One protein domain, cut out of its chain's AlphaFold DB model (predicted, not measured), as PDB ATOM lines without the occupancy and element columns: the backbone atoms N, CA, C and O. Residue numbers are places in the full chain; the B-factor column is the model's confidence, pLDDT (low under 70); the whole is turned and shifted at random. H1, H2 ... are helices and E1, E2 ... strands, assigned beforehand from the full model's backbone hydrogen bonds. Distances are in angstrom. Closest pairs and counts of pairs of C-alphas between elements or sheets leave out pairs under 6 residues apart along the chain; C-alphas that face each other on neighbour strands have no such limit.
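This is residues 4 to 30 and 70 to 148 of the 259 residues of an uncharacterized protein of Chloroflexi bacterium (UniProt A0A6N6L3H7). A twisted sheet of five strands makes a slab, and the long helix H1 runs slantwise over one face of it, two layers in all; H3 packs on the first residues of H1, by the E5 edge. H2 and the link after it lie at one far end of the long axis. The 106 printed residues hold three named helices and five named strands, in the order E1 E2 E3 H1 H2 E4 H3 E5; the class is mixed, helices and strands. The sheet's order is E3 E2 E1 E4 E5, mixed parallel and antiparallel. The whole is compact, with a radius of gyration of the C-alphas of 14.3 A, yet elongated, spanning 47 by 27 by 19 A.

Find C-alpha 4 at (138.150, 313.356, 206.805), where E1 begins; it runs over residues 4 to 10, 18.9 A. Beside it look for E2, residues 13 to 18, 16.8 A, then E3, residues 23 to 28, 17.1 A. On the other side of E1 come E4, residues 112 to 117, 15.6 A, and E5, residues 145 to 147, ending at C-alpha 147 at (134.481, 300.983, 208.820). H1, residues 78 to 96, starts at (140.194, 295.683, 220.205) and covers 26.7 A. H2 is residues 99 to 102, and H3 is residues 126 to 138, 18.0 A.

E1, E2 and E3 form a meander, each strand the antiparallel neighbour of the one before, in two hairpins: look for N 8 and O 15 at 2.8 A, and N 16 and O 25 at 2.8 A. E1 and E4 are parallel, with N 7 and O 115 at 2.8 A. E4 and E5 are parallel, with N 116 and O 146 at 2.8 A. E4, H3 and E5 make a strand-helix-strand unit, two parallel neighbour strands with a helix between, and its crossover is right-handed. H1 is on the sheet at a height of 9.1 A, over E2 and E1, at 45 degrees to E1 on the local plane; its closest C-alpha in E1 is that of Phe 5, 7.8 A from that of Thr 89. H3 only grazes the sheet, with residues 133 to 137. H1 touches H3 with residues 78 to 82 alone, the closest C-alphas being those of Ala 78 and Phe 132 at 5.2 A; they run the same way at a steep tilt of 36 degrees, only just past shallow. H2 is not on the sheet, and it and H1 meet only through their link. In H1 and H3 every O i to N i+4 pair is within hydrogen-bond range; H2 is too short for such a pair.

The two C-alphas farthest apart are those of Asn 103 and His 125, 46.8 A. Residues 31 to 69 are not printed, and C-alphas 30 and 70 are 6.4 A apart across this cut, on the link from E3 to H1. Of the links printed whole, none is long. The mean pLDDT of the printed part is 79.3; residues 73 to 74, 98 to 111 and 139 to 144 are under 70.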
ATOM      1  N   ASP A   4     138.258 314.803 206.889       82.25
ATOM      2  CA  ASP A   4     138.150 313.356 206.805       82.25
ATOM      3  C   ASP A   4     139.537 312.797 207.125       82.25
ATOM      4  O   ASP A   4     140.512 313.079 206.433       82.25
ATOM      5  N   PHE A   5     139.618 312.066 208.230       86.50
ATOM      6  CA  PHE A   5     140.815 311.377 208.671       86.50
ATOM      7  C   PHE A   5     140.666 309.909 208.296       86.50
ATOM      8  O   PHE A   5     139.776 309.227 208.805       86.50
ATOM      9  N   ARG A   6     141.495 309.444 207.368       90.25
ATOM     10  CA  ARG A   6     141.478 308.069 206.883       90.25
ATOM     11  C   ARG A   6     142.597 307.282 207.547       90.25
ATOM     12  O   ARG A   6     143.725 307.757 207.576       90.25
ATOM     13  N   LEU A   7     142.275 306.084 208.016       92.06
ATOM     14  CA  LEU A   7     143.220 305.083 208.487       92.06
ATOM     15  C   LEU A   7     142.961 303.796 207.706       92.06
ATOM     16  O   LEU A   7     141.847 303.274 207.713       92.06
ATOM     17  N   GLU A   8     143.977 303.314 207.008       92.44
ATOM     18  CA  GLU A   8     143.924 302.147 206.136       92.44
ATOM     19  C   GLU A   8     144.991 301.137 206.558       92.44
ATOM     20  O   GLU A   8     146.183 301.432 206.516       92.44
ATOM     21  N   VAL A   9     144.560 299.944 206.960       91.31
ATOM     22  CA  VAL A   9     145.446 298.839 207.342       91.31
ATOM     23  C   VAL A   9     145.879 298.085 206.081       91.31
ATOM     24  O   VAL A   9     145.040 297.667 205.281       91.31
ATOM     25  N   LYS A  10     147.189 297.908 205.899       89.75
ATOM     26  CA  LYS A  10     147.841 297.244 204.760       89.75
ATOM     27  C   LYS A  10     148.856 296.224 205.274       89.75
ATOM     28  O   LYS A  10     150.062 296.466 205.222       89.75
ATOM     29  N   GLY A  11     148.350 295.102 205.788       86.56
ATOM     30  CA  GLY A  11     149.175 294.061 206.409       86.56
ATOM     31  C   GLY A  11     149.940 294.623 207.605       86.56
ATOM     32  O   GLY A  11     149.330 295.088 208.567       86.56
ATOM     33  N   ASP A  12     151.262 294.669 207.485       90.75
ATOM     34  CA  ASP A  12     152.182 295.067 208.558       90.75
ATOM     35  C   ASP A  12     152.272 296.589 208.745       90.75
ATOM     36  O   ASP A  12     153.008 297.083 209.597       90.75
ATOM     37  N   THR A  13     151.538 297.362 207.942       93.50
ATOM     38  CA  THR A  13     151.554 298.826 207.994       93.50
ATOM     39  C   THR A  13     150.154 299.404 208.094       93.50
ATOM     40  O   THR A  13     149.183 298.859 207.570       93.50
ATOM     41  N   VAL A  14     150.050 300.557 208.741       93.81
ATOM     42  CA  VAL A  14     148.845 301.372 208.800       93.81
ATOM     43  C   VAL A  14     149.142 302.725 208.168       93.81
ATOM     44  O   VAL A  14     150.002 303.481 208.620       93.81
ATOM     45  N   SER A  15     148.413 303.031 207.101       93.56
ATOM     46  CA  SER A  15     148.482 304.301 206.389       93.56
ATOM     47  C   SER A  15     147.439 305.257 206.946       93.56
ATOM     48  O   SER A  15     146.258 304.922 207.036       93.56
ATOM     49  N   MET A  16     147.857 306.459 207.325       91.94
ATOM     50  CA  MET A  16     146.984 307.481 207.885       91.94
ATOM     51  C   MET A  16     147.091 308.756 207.079       91.94
ATOM     52  O   MET A  16     148.183 309.246 206.801       91.94
ATOM     53  N   ALA A  17     145.944 309.318 206.721       90.31
ATOM     54  CA  ALA A  17     145.877 310.468 205.843       90.31
ATOM     55  C   ALA A  17     144.799 311.457 206.278       90.31
ATOM     56  O   ALA A  17     143.675 311.090 206.621       90.31
ATOM     57  N   CYS A  18     145.123 312.741 206.167       86.75
ATOM     58  CA  CYS A  18     144.173 313.843 206.191       86.75
ATOM     59  C   CYS A  18     144.320 314.597 204.859       86.75
ATOM     60  O   CYS A  18     145.121 315.536 204.766       86.75
ATOM     61  N   PRO A  19     143.590 314.185 203.801       82.38
ATOM     62  CA  PRO A  19     143.776 314.713 202.449       82.38
ATOM     63  C   PRO A  19     143.584 316.227 202.366       82.38
ATOM     64  O   PRO A  19     144.318 316.916 201.665       82.38
ATOM     65  N   GLN A  20     142.628 316.768 203.128       79.31
ATOM     66  CA  GLN A  20     142.346 318.205 203.165       79.31
ATOM     67  C   GLN A  20     143.510 319.039 203.721       79.31
ATOM     68  O   GLN A  20     143.548 320.245 203.491       79.31
ATOM     69  N   ALA A  21     144.423 318.416 204.466       76.12
ATOM     70  CA  ALA A  21     145.583 319.064 205.062       76.12
ATOM     71  C   ALA A  21     146.909 318.624 204.430       76.12
ATOM     72  O   ALA A  21     147.963 319.007 204.932       76.12
ATOM     73  N   ASN A  22     146.863 317.817 203.361       81.50
ATOM     74  CA  ASN A  22     148.039 317.212 202.737       81.50
ATOM     75  C   ASN A  22     148.965 316.512 203.753       81.50
ATOM     76  O   ASN A  22     150.188 316.587 203.660       81.50
ATOM     77  N   TRP A  23     148.371 315.883 204.769       84.75
ATOM     78  CA  TRP A  23     149.100 315.145 205.794       84.75
ATOM     79  C   TRP A  23     148.922 313.653 205.556       84.75
ATOM     80  O   TRP A  23     147.796 313.185 205.368       84.75
ATOM     81  N   HIS A  24     150.033 312.927 205.560       90.25
ATOM     82  CA  HIS A  24     150.072 311.492 205.350       90.25
ATOM     83  C   HIS A  24     151.249 310.897 206.124       90.25
ATOM     84  O   HIS A  24     152.356 311.432 206.063       90.25
ATOM     85  N   ILE A  25     151.014 309.790 206.822       91.31
ATOM     86  CA  ILE A  25     152.038 309.019 207.522       91.31
ATOM     87  C   ILE A  25     151.742 307.529 207.362       91.31
ATOM     88  O   ILE A  25     150.583 307.120 207.351       91.31
ATOM     89  N   ASN A  26     152.794 306.730 207.225       93.75
ATOM     90  CA  ASN A  26     152.709 305.278 207.300       93.75
ATOM     91  C   ASN A  26     153.470 304.845 208.538       93.75
ATOM     92  O   ASN A  26     154.605 305.278 208.730       93.75
ATOM     93  N   VAL A  27     152.845 304.005 209.347       93.69
ATOM     94  CA  VAL A  27     153.437 303.482 210.574       93.69
ATOM     95  C   VAL A  27     153.279 301.965 210.613       93.69
ATOM     96  O   VAL A  27     152.319 301.447 210.036       93.69
ATOM     97  N   PRO A  28     154.198 301.236 211.252       94.69
ATOM     98  CA  PRO A  28     154.011 299.832 211.580       94.69
ATOM     99  C   PRO A  28     152.649 299.537 212.229       94.69
ATOM    100  O   PRO A  28     152.144 300.296 213.058       94.69
ATOM    101  N   ASN A  29     152.053 298.402 211.876       94.06
ATOM    102  CA  ASN A  29     150.883 297.834 212.541       94.06
ATOM    103  C   ASN A  29     151.319 297.114 213.824       94.06
ATOM    104  O   ASN A  29     151.180 295.905 213.954       94.06
ATOM    105  N   SER A  30     151.910 297.863 214.748       94.00
ATOM    106  CA  SER A  30     152.517 297.327 215.963       94.00
ATOM    107  C   SER A  30     152.198 298.230 217.143       94.00
ATOM    108  O   SER A  30     152.083 299.446 217.001       94.00
ATOM    109  N   PRO A  70     147.733 295.269 216.402       91.31
ATOM    110  CA  PRO A  70     146.354 295.617 216.735       91.31
ATOM    111  C   PRO A  70     145.354 295.204 215.647       91.31
ATOM    112  O   PRO A  70     144.190 294.923 215.949       91.31
ATOM    113  N   PHE A  71     145.795 295.163 214.387       90.75
ATOM    114  CA  PHE A  71     144.976 294.788 213.237       90.75
ATOM    115  C   PHE A  71     145.560 293.561 212.525       90.75
ATOM    116  O   PHE A  71     146.080 293.686 211.419       90.75
ATOM    117  N   SER A  72     145.497 292.382 213.144       84.06
ATOM    118  CA  SER A  72     146.000 291.151 212.518       84.06
ATOM    119  C   SER A  72     144.945 290.474 211.628       84.06
ATOM    120  O   SER A  72     143.735 290.656 211.800       84.06
ATOM    121  N   ALA A  73     145.396 289.624 210.700       69.25
ATOM    122  CA  ALA A  73     144.507 288.772 209.904       69.25
ATOM    123  C   ALA A  73     143.786 287.700 210.749       69.25
ATOM    124  O   ALA A  73     142.722 287.220 210.361       69.25
ATOM    125  N   LEU A  74     144.360 287.333 211.900       69.81
ATOM    126  CA  LEU A  74     143.814 286.341 212.830       69.81
ATOM    127  C   LEU A  74     142.735 286.935 213.750       69.81
ATOM    128  O   LEU A  74     141.910 286.200 214.291       69.81
ATOM    129  N   GLY A  75     142.710 288.259 213.906       80.12
ATOM    130  CA  GLY A  75     141.770 288.965 214.767       80.12
ATOM    131  C   GLY A  75     142.202 290.397 215.083       80.12
ATOM    132  O   GLY A  75     143.363 290.771 214.918       80.12
ATOM    133  N   ILE A  76     141.249 291.204 215.554       86.19
ATOM    134  CA  ILE A  76     141.518 292.556 216.059       86.19
ATOM    135  C   ILE A  76     141.639 292.497 217.577       86.19
ATOM    136  O   ILE A  76     140.669 292.166 218.267       86.19
ATOM    137  N   GLU A  77     142.786 292.930 218.089       88.62
ATOM    138  CA  GLU A  77     142.979 293.176 219.512       88.62
ATOM    139  C   GLU A  77     142.353 294.520 219.887       88.62
ATOM    140  O   GLU A  77     142.996 295.571 219.893       88.62
ATOM    141  N   ALA A  78     141.044 294.493 220.150       82.19
ATOM    142  CA  ALA A  78     140.194 295.683 220.205       82.19
ATOM    143  C   ALA A  78     140.733 296.802 221.119       82.19
ATOM    144  O   ALA A  78     140.673 297.971 220.744       82.19
ATOM    145  N   GLY A  79     141.313 296.452 222.274       83.38
ATOM    146  CA  GLY A  79     141.907 297.425 223.199       83.38
ATOM    147  C   GLY A  79     143.120 298.152 222.609       83.38
ATOM    148  O   GLY A  79     143.160 299.384 222.613       83.38
ATOM    149  N   PHE A  80     144.069 297.404 222.044       88.00
ATOM    150  CA  PHE A  80     145.260 297.972 221.409       88.00
ATOM    151  C   PHE A  80     144.901 298.752 220.144       88.00
ATOM    152  O   PHE A  80     145.351 299.884 219.977       88.00
ATOM    153  N   ALA A  81     144.015 298.210 219.304       88.88
ATOM    154  CA  ALA A  81     143.516 298.884 218.107       88.88
ATOM    155  C   ALA A  81     142.834 300.217 218.428       88.88
ATOM    156  O   ALA A  81     143.053 301.219 217.748       88.88
ATOM    157  N   PHE A  82     142.031 300.252 219.489       86.81
ATOM    158  CA  PHE A  82     141.367 301.468 219.928       86.81
ATOM    159  C   PHE A  82     142.362 302.542 220.389       86.81
ATOM    160  O   PHE A  82     142.268 303.693 219.950       86.81
ATOM    161  N   ILE A  83     143.342 302.182 221.225       85.44
ATOM    162  CA  ILE A  83     144.342 303.142 221.714       85.44
ATOM    163  C   ILE A  83     145.244 303.622 220.573       85.44
ATOM    164  O   ILE A  83     145.527 304.815 220.477       85.44
ATOM    165  N   PHE A  84     145.611 302.729 219.656       89.31
ATOM    166  CA  PHE A  84     146.345 303.070 218.444       89.31
ATOM    167  C   PHE A  84     145.606 304.137 217.619       89.31
ATOM    168  O   PHE A  84     146.174 305.172 217.267       89.31
ATOM    169  N   ILE A  85     144.304 303.947 217.374       89.12
ATOM    170  CA  ILE A  85     143.475 304.926 216.653       89.12
ATOM    171  C   ILE A  85     143.427 306.265 217.399       89.12
ATOM    172  O   ILE A  85     143.542 307.319 216.767       89.12
ATOM    173  N   LEU A  86     143.253 306.248 218.724       85.94
ATOM    174  CA  LEU A  86     143.227 307.464 219.540       85.94
ATOM    175  C   LEU A  86     144.535 308.246 219.449       85.94
ATOM    176  O   LEU A  86     144.499 309.447 219.173       85.94
ATOM    177  N   TYR A  87     145.666 307.566 219.634       87.88
ATOM    178  CA  TYR A  87     146.993 308.174 219.610       87.88
ATOM    179  C   TYR A  87     147.226 308.939 218.307       87.88
ATOM    180  O   TYR A  87     147.499 310.141 218.315       87.88
ATOM    181  N   TYR A  88     147.016 308.280 217.167       86.94
ATOM    182  CA  TYR A  88     147.274 308.908 215.876       86.94
ATOM    183  C   TYR A  88     146.227 309.934 215.459       86.94
ATOM    184  O   TYR A  88     146.547 310.892 214.750       86.94
ATOM    185  N   THR A  89     144.989 309.791 215.930       83.06
ATOM    186  CA  THR A  89     143.982 310.845 215.769       83.06
ATOM    187  C   THR A  89     144.416 312.109 216.512       83.06
ATOM    188  O   THR A  89     144.288 313.211 215.972       83.06
ATOM    189  N   GLU A  90     144.958 311.978 217.724       82.38
ATOM    190  CA  GLU A  90     145.459 313.117 218.493       82.38
ATOM    191  C   GLU A  90     146.725 313.717 217.869       82.38
ATOM    192  O   GLU A  90     146.807 314.934 217.704       82.38
ATOM    193  N   LEU A  91     147.655 312.885 217.398       83.00
ATOM    194  CA  LEU A  91     148.846 313.338 216.673       83.00
ATOM    195  C   LEU A  91     148.472 314.134 215.413       83.00
ATOM    196  O   LEU A  91     149.017 315.212 215.150       83.00
ATOM    197  N   ALA A  92     147.468 313.665 214.669       80.06
ATOM    198  CA  ALA A  92     146.919 314.398 213.538       80.06
ATOM    199  C   ALA A  92     146.306 315.734 213.972       80.06
ATOM    200  O   ALA A  92     146.594 316.765 213.363       80.06
ATOM    201  N   ARG A  93     145.507 315.768 215.050       78.94
ATOM    202  CA  ARG A  93     144.958 317.028 215.590       78.94
ATOM    203  C   ARG A  93     146.060 318.012 215.956       78.94
ATOM    204  O   ARG A  93     145.926 319.192 215.635       78.94
ATOM    205  N   GLN A  94     147.139 317.558 216.587       79.12
ATOM    206  CA  GLN A  94     148.270 318.408 216.955       79.12
ATOM    207  C   GLN A  94     148.948 319.008 215.717       79.12
ATOM    208  O   GLN A  94     149.126 320.227 215.647       79.12
ATOM    209  N   LYS A  95     149.236 318.193 214.693       76.31
ATOM    210  CA  LYS A  95     149.800 318.672 213.417       76.31
ATOM    211  C   LYS A  95     148.880 319.688 212.731       76.31
ATOM    212  O   LYS A  95     149.346 320.729 212.263       76.31
ATOM    213  N   LEU A  96     147.571 319.433 212.741       72.62
ATOM    214  CA  LEU A  96     146.544 320.312 212.168       72.62
ATOM    215  C   LEU A  96     146.341 321.618 212.957       72.62
ATOM    216  O   LEU A  96     145.919 322.615 212.379       72.62
ATOM    217  N   ARG A  97     146.633 321.632 214.263       70.94
ATOM    218  CA  ARG A  97     146.548 322.816 215.143       70.94
ATOM    219  C   ARG A  97     147.824 323.672 215.158       70.94
ATOM    220  O   ARG A  97     147.853 324.697 215.848       70.94
ATOM    221  N   SER A  98     148.865 323.275 214.422       63.31
ATOM    222  CA  SER A  98     150.124 324.021 214.310       63.31
ATOM    223  C   SER A  98     149.896 325.463 213.805       63.31
ATOM    224  O   SER A  98     148.908 325.735 213.112       63.31
ATOM    225  N   PRO A  99     150.765 326.428 214.173       56.62
ATOM    226  CA  PRO A  99     150.520 327.868 214.021       56.62
ATOM    227  C   PRO A  99     150.179 328.336 212.599       56.62
ATOM    228  O   PRO A  99     149.462 329.324 212.458       56.62
ATOM    229  N   PHE A 100     150.584 327.599 211.561       55.47
ATOM    230  CA  PHE A 100     150.215 327.882 210.170       55.47
ATOM    231  C   PHE A 100     148.688 327.901 209.940       55.47
ATOM    232  O   PHE A 100     148.187 328.687 209.141       55.47
ATOM    233  N   TRP A 101     147.927 327.101 210.695       53.06
ATOM    234  CA  TRP A 101     146.468 326.990 210.574       53.06
ATOM    235  C   TRP A 101     145.684 327.770 211.644       53.06
ATOM    236  O   TRP A 101     144.458 327.871 211.549       53.06
ATOM    237  N   ARG A 102     146.360 328.369 212.641       52.47
ATOM    238  CA  ARG A 102     145.711 329.144 213.722       52.47
ATOM    239  C   ARG A 102     145.002 330.407 213.222       52.47
ATOM    240  O   ARG A 102     143.976 330.777 213.783       52.47
ATOM    241  N   ASN A 103     145.494 331.031 212.151       49.34
ATOM    242  CA  ASN A 103     144.995 332.333 211.684       49.34
ATOM    243  C   ASN A 103     143.730 332.266 210.808       49.34
ATOM    244  O   ASN A 103     143.133 333.298 210.516       49.34
ATOM    245  N   PHE A 104     143.273 331.074 210.410       48.06
ATOM    246  CA  PHE A 104     142.123 330.903 209.517       48.06
ATOM    247  C   PHE A 104     140.956 330.194 210.236       48.06
ATOM    248  O   PHE A 104     140.672 329.035 209.984       48.06
ATOM    249  N   LEU A 105     140.210 330.881 211.113       47.31
ATOM    250  CA  LEU A 105     138.828 330.483 211.486       47.31
ATOM    251  C   LEU A 105     138.613 329.108 212.184       47.31
ATOM    252  O   LEU A 105     137.518 328.539 212.096       47.31
ATOM    253  N   TYR A 106     139.591 328.562 212.919       46.44
ATOM    254  CA  TYR A 106     139.569 327.143 213.320       46.44
ATOM    255  C   TYR A 106     139.416 326.783 214.808       46.44
ATOM    256  O   TYR A 106     139.796 325.689 215.217       46.44
ATOM    257  N   HIS A 107     138.644 327.548 215.583       44.78
ATOM    258  CA  HIS A 107     138.023 327.028 216.822       44.78
ATOM    259  C   HIS A 107     136.953 325.928 216.577       44.78
ATOM    260  O   HIS A 107     136.118 325.666 217.431       44.78
ATOM    261  N   ARG A 108     136.910 325.301 215.387       48.84
ATOM    262  CA  ARG A 108     135.924 324.266 215.011       48.84
ATOM    263  C   ARG A 108     136.526 323.007 214.365       48.84
ATOM    264  O   ARG A 108     135.760 322.235 213.783       48.84
ATOM    265  N   ILE A 109     137.838 322.749 214.460       52.69
ATOM    266  CA  ILE A 109     138.420 321.428 214.096       52.69
ATOM    267  C   ILE A 109     138.180 320.393 215.216       52.69
ATOM    268  O   ILE A 109     138.976 319.496 215.440       52.69
ATOM    269  N   ASP A 110     137.061 320.473 215.935       54.69
ATOM    270  CA  ASP A 110     136.712 319.475 216.959       54.69
ATOM    271  C   ASP A 110     136.042 318.236 216.353       54.69
ATOM    272  O   ASP A 110     135.592 317.339 217.059       54.69
ATOM    273  N   LYS A 111     135.882 318.199 215.025       65.06
ATOM    274  CA  LYS A 111     135.115 317.162 214.329       65.06
ATOM    275  C   LYS A 111     135.936 316.576 213.190       65.06
ATOM    276  O   LYS A 111     135.673 316.871 212.021       65.06
ATOM    277  N   LEU A 112     136.912 315.744 213.554       72.19
ATOM    278  CA  LEU A 112     137.481 314.763 212.635       72.19
ATOM    279  C   LEU A 112     136.420 313.703 212.349       72.19
ATOM    280  O   LEU A 112     135.721 313.236 213.248       72.19
ATOM    281  N   ARG A 113     136.256 313.369 211.077       79.94
ATOM    282  CA  ARG A 113     135.468 312.217 210.673       79.94
ATOM    283  C   ARG A 113     136.439 311.088 210.385       79.94
ATOM    284  O   ARG A 113     137.239 311.219 209.470       79.94
ATOM    285  N   LEU A 114     136.338 310.007 211.142       84.88
ATOM    286  CA  LEU A 114     137.218 308.859 210.991       84.88
ATOM    287  C   LEU A 114     136.692 307.923 209.888       84.88
ATOM    288  O   LEU A 114     135.524 307.536 209.888       84.88
ATOM    289  N   GLU A 115     137.539 307.556 208.941       87.75
ATOM    290  CA  GLU A 115     137.289 306.501 207.962       87.75
ATOM    291  C   GLU A 115     138.318 305.394 208.191       87.75
ATOM    292  O   GLU A 115     139.493 305.572 207.894       87.75
ATOM    293  N   LEU A 116     137.869 304.278 208.760       87.94
ATOM    294  CA  LEU A 116     138.659 303.076 208.993       87.94
ATOM    295  C   LEU A 116     138.486 302.124 207.809       87.94
ATOM    296  O   LEU A 116     137.364 301.763 207.444       87.94
ATOM    297  N   ILE A 117     139.594 301.691 207.232       88.81
ATOM    298  CA  ILE A 117     139.643 300.670 206.193       88.81
ATOM    299  C   ILE A 117     140.487 299.526 206.755       88.81
ATOM    300  O   ILE A 117     141.700 299.651 206.892       88.81
ATOM    301  N   ILE A 118     139.822 298.441 207.141       88.12
ATOM    302  CA  ILE A 118     140.427 297.256 207.755       88.12
ATOM    303  C   ILE A 118     140.144 296.061 206.832       88.12
ATOM    304  O   ILE A 118     138.979 295.670 206.710       88.12
ATOM    305  N   PRO A 119     141.148 295.473 206.166       83.75
ATOM    306  CA  PRO A 119     140.951 294.315 205.303       83.75
ATOM    307  C   PRO A 119     140.179 293.209 206.025       83.75
ATOM    308  O   PRO A 119     140.382 292.979 207.213       83.75
ATOM    309  N   ASP A 120     139.251 292.561 205.321       83.44
ATOM    310  CA  ASP A 120     138.515 291.397 205.829       83.44
ATOM    311  C   ASP A 120     137.739 291.586 207.146       83.44
ATOM    312  O   ASP A 120     137.234 290.625 207.715       83.44
ATOM    313  N   PHE A 121     137.495 292.825 207.577       85.44
ATOM    314  CA  PHE A 121     136.724 293.126 208.790       85.44
ATOM    315  C   PHE A 121     135.342 292.463 208.848       85.44
ATOM    316  O   PHE A 121     134.849 292.120 209.918       85.44
ATOM    317  N   LEU A 122     134.683 292.296 207.696       84.06
ATOM    318  CA  LEU A 122     133.380 291.628 207.622       84.06
ATOM    319  C   LEU A 122     133.478 290.112 207.842       84.06
ATOM    320  O   LEU A 122     132.474 289.512 208.215       84.06
ATOM    321  N   LYS A 123     134.657 289.516 207.623       84.31
ATOM    322  CA  LYS A 123     134.947 288.098 207.869       84.31
ATOM    323  C   LYS A 123     135.309 287.818 209.333       84.31
ATOM    324  O   LYS A 123     135.313 286.658 209.728       84.31
ATOM    325  N   LEU A 124     135.602 288.850 210.131       82.50
ATOM    326  CA  LEU A 124     135.851 288.699 211.565       82.50
ATOM    327  C   LEU A 124     134.607 288.177 212.285       82.50
ATOM    328  O   LEU A 124     133.472 288.499 211.918       82.50
ATOM    329  N   HIS A 125     134.839 287.423 213.360       85.00
ATOM    330  CA  HIS A 125     133.775 286.927 214.222       85.00
ATOM    331  C   HIS A 125     132.920 288.084 214.766       85.00
ATOM    332  O   HIS A 125     133.444 289.116 215.195       85.00
ATOM    333  N   GLU A 126     131.601 287.892 214.797       83.75
ATOM    334  CA  GLU A 126     130.629 288.935 215.140       83.75
ATOM    335  C   GLU A 126     130.895 289.573 216.508       83.75
ATOM    336  O   GLU A 126     131.045 290.789 216.585       83.75
ATOM    337  N   ASN A 127     131.096 288.764 217.552       85.12
ATOM    338  CA  ASN A 127     131.418 289.260 218.898       85.12
ATOM    339  C   ASN A 127     132.642 290.198 218.940       85.12
ATOM    340  O   ASN A 127     132.647 291.178 219.683       85.12
ATOM    341  N   ILE A 128     133.686 289.913 218.150       82.19
ATOM    342  CA  ILE A 128     134.905 290.739 218.102       82.19
ATOM    343  C   ILE A 128     134.591 292.067 217.409       82.19
ATOM    344  O   ILE A 128     134.938 293.138 217.912       82.19
ATOM    345  N   ARG A 129     133.878 291.995 216.280       84.56
ATOM    346  CA  ARG A 129     133.435 293.159 215.510       84.56
ATOM    347  C   ARG A 129     132.560 294.090 216.345       84.56
ATOM    348  O   ARG A 129     132.822 295.289 216.382       84.56
ATOM    349  N   GLU A 130     131.555 293.553 217.029       83.25
ATOM    350  CA  GLU A 130     130.640 294.333 217.866       83.25
ATOM    351  C   GLU A 130     131.356 294.981 219.049       83.25
ATOM    352  O   GLU A 130     131.155 296.166 219.303       83.25
ATOM    353  N   LYS A 131     132.243 294.246 219.734       82.06
ATOM    354  CA  LYS A 131     133.040 294.790 220.840       82.06
ATOM    355  C   LYS A 131     133.911 295.962 220.382       82.06
ATOM    356  O   LYS A 131     133.957 296.991 221.055       82.06
ATOM    357  N   PHE A 132     134.560 295.829 219.226       84.19
ATOM    358  CA  PHE A 132     135.380 296.889 218.646       84.19
ATOM    359  C   PHE A 132     134.544 298.099 218.195       84.19
ATOM    360  O   PHE A 132     134.861 299.240 218.535       84.19
ATOM    361  N   GLU A 133     133.429 297.876 217.490       83.19
ATOM    362  CA  GLU A 133     132.504 298.948 217.097       83.19
ATOM    363  C   GLU A 133     131.932 299.682 218.315       83.19
ATOM    364  O   GLU A 133     131.862 300.912 218.322       83.19
ATOM    365  N   PHE A 134     131.575 298.952 219.370       81.50
ATOM    366  CA  PHE A 134     131.062 299.522 220.610       81.50
ATOM    367  C   PHE A 134     132.086 300.445 221.291       81.50
ATOM    368  O   PHE A 134     131.737 301.553 221.710       81.50
ATOM    369  N   GLN A 135     133.363 300.050 221.351       79.75
ATOM    370  CA  GLN A 135     134.439 300.898 221.886       79.75
ATOM    371  C   GLN A 135     134.611 302.195 221.077       79.75
ATOM    372  O   GLN A 135     134.754 303.283 221.641       79.75
ATOM    373  N   LEU A 136     134.503 302.115 219.748       79.06
ATOM    374  CA  LEU A 136     134.550 303.298 218.888       79.06
ATOM    375  C   LEU A 136     133.337 304.222 219.097       79.06
ATOM    376  O   LEU A 136     133.509 305.437 219.183       79.06
ATOM    377  N   ILE A 137     132.119 303.675 219.214       75.69
ATOM    378  CA  ILE A 137     130.876 304.459 219.385       75.69
ATOM    379  C   ILE A 137     130.831 305.174 220.738       75.69
ATOM    380  O   ILE A 137     130.390 306.324 220.815       75.69
ATOM    381  N   THR A 138     131.250 304.498 221.808       72.75
ATOM    382  CA  THR A 138     131.183 305.036 223.180       72.75
ATOM    383  C   THR A 138     132.138 306.208 223.402       72.75
ATOM    384  O   THR A 138     131.931 307.030 224.300       72.75
ATOM    385  N   THR A 139     133.134 306.357 222.535       68.44
ATOM    386  CA  THR A 139     134.138 307.409 222.637       68.44
ATOM    387  C   THR A 139     133.639 308.711 222.016       68.44
ATOM    388  O   THR A 139     133.270 308.787 220.842       68.44
ATOM    389  N   ARG A 140     133.662 309.796 222.803       63.12
ATOM    390  CA  ARG A 140     133.172 311.121 222.374       63.12
ATOM    391  C   ARG A 140     133.897 311.667 221.138       63.12
ATOM    392  O   ARG A 140     133.300 312.474 220.421       63.12
ATOM    393  N   ASP A 141     135.124 311.218 220.894       64.75
ATOM    394  CA  ASP A 141     135.971 311.609 219.765       64.75
ATOM    395  C   ASP A 141     135.487 311.086 218.411       64.75
ATOM    396  O   ASP A 141     135.700 311.740 217.388       64.75
ATOM    397  N   PHE A 142     134.763 309.963 218.391       66.31
ATOM    398  CA  PHE A 142     134.396 309.260 217.162       66.31
ATOM    399  C   PHE A 142     132.883 309.212 216.932       66.31
ATOM    400  O   PHE A 142     132.347 308.242 216.414       66.31
ATOM    401  N   ARG A 143     132.156 310.310 217.190       60.44
ATOM    402  CA  ARG A 143     130.700 310.381 216.896       60.44
ATOM    403  C   ARG A 143     130.336 310.120 215.426       60.44
ATOM    404  O   ARG A 143     129.157 310.014 215.088       60.44
ATOM    405  N   ARG A 144     131.319 310.139 214.523       69.00
ATOM    406  CA  ARG A 144     131.163 309.849 213.096       69.00
ATOM    407  C   ARG A 144     132.379 309.083 212.594       69.00
ATOM    408  O   ARG A 144     133.324 309.709 212.114       69.00
ATOM    409  N   PHE A 145     132.305 307.761 212.654       74.62
ATOM    410  CA  PHE A 145     133.242 306.885 211.963       74.62
ATOM    411  C   PHE A 145     132.553 306.081 210.853       74.62
ATOM    412  O   PHE A 145     131.322 306.025 210.766       74.62
ATOM    413  N   ARG A 146     133.359 305.499 209.970       79.50
ATOM    414  CA  ARG A 146     132.966 304.490 208.981       79.50
ATOM    415  C   ARG A 146     134.004 303.388 209.000       79.50
ATOM    416  O   ARG A 146     135.180 303.719 209.037       79.50
ATOM    417  N   ILE A 147     133.578 302.130 208.955       81.31
ATOM    418  CA  ILE A 147     134.481 300.983 208.820       81.31
ATOM    419  C   ILE A 147     134.149 300.288 207.513       81.31
ATOM    420  O   ILE A 147     133.001 299.873 207.348       81.31
ATOM    421  N   ASN A 148     135.130 300.178 206.612       72.88
ATOM    422  CA  ASN A 148     135.026 299.483 205.326       72.88
ATOM    423  C   ASN A 148     133.702 299.774 204.627       72.88
ATOM    424  O   ASN A 148     132.804 298.929 204.624       72.88
TER     425      ASN A 148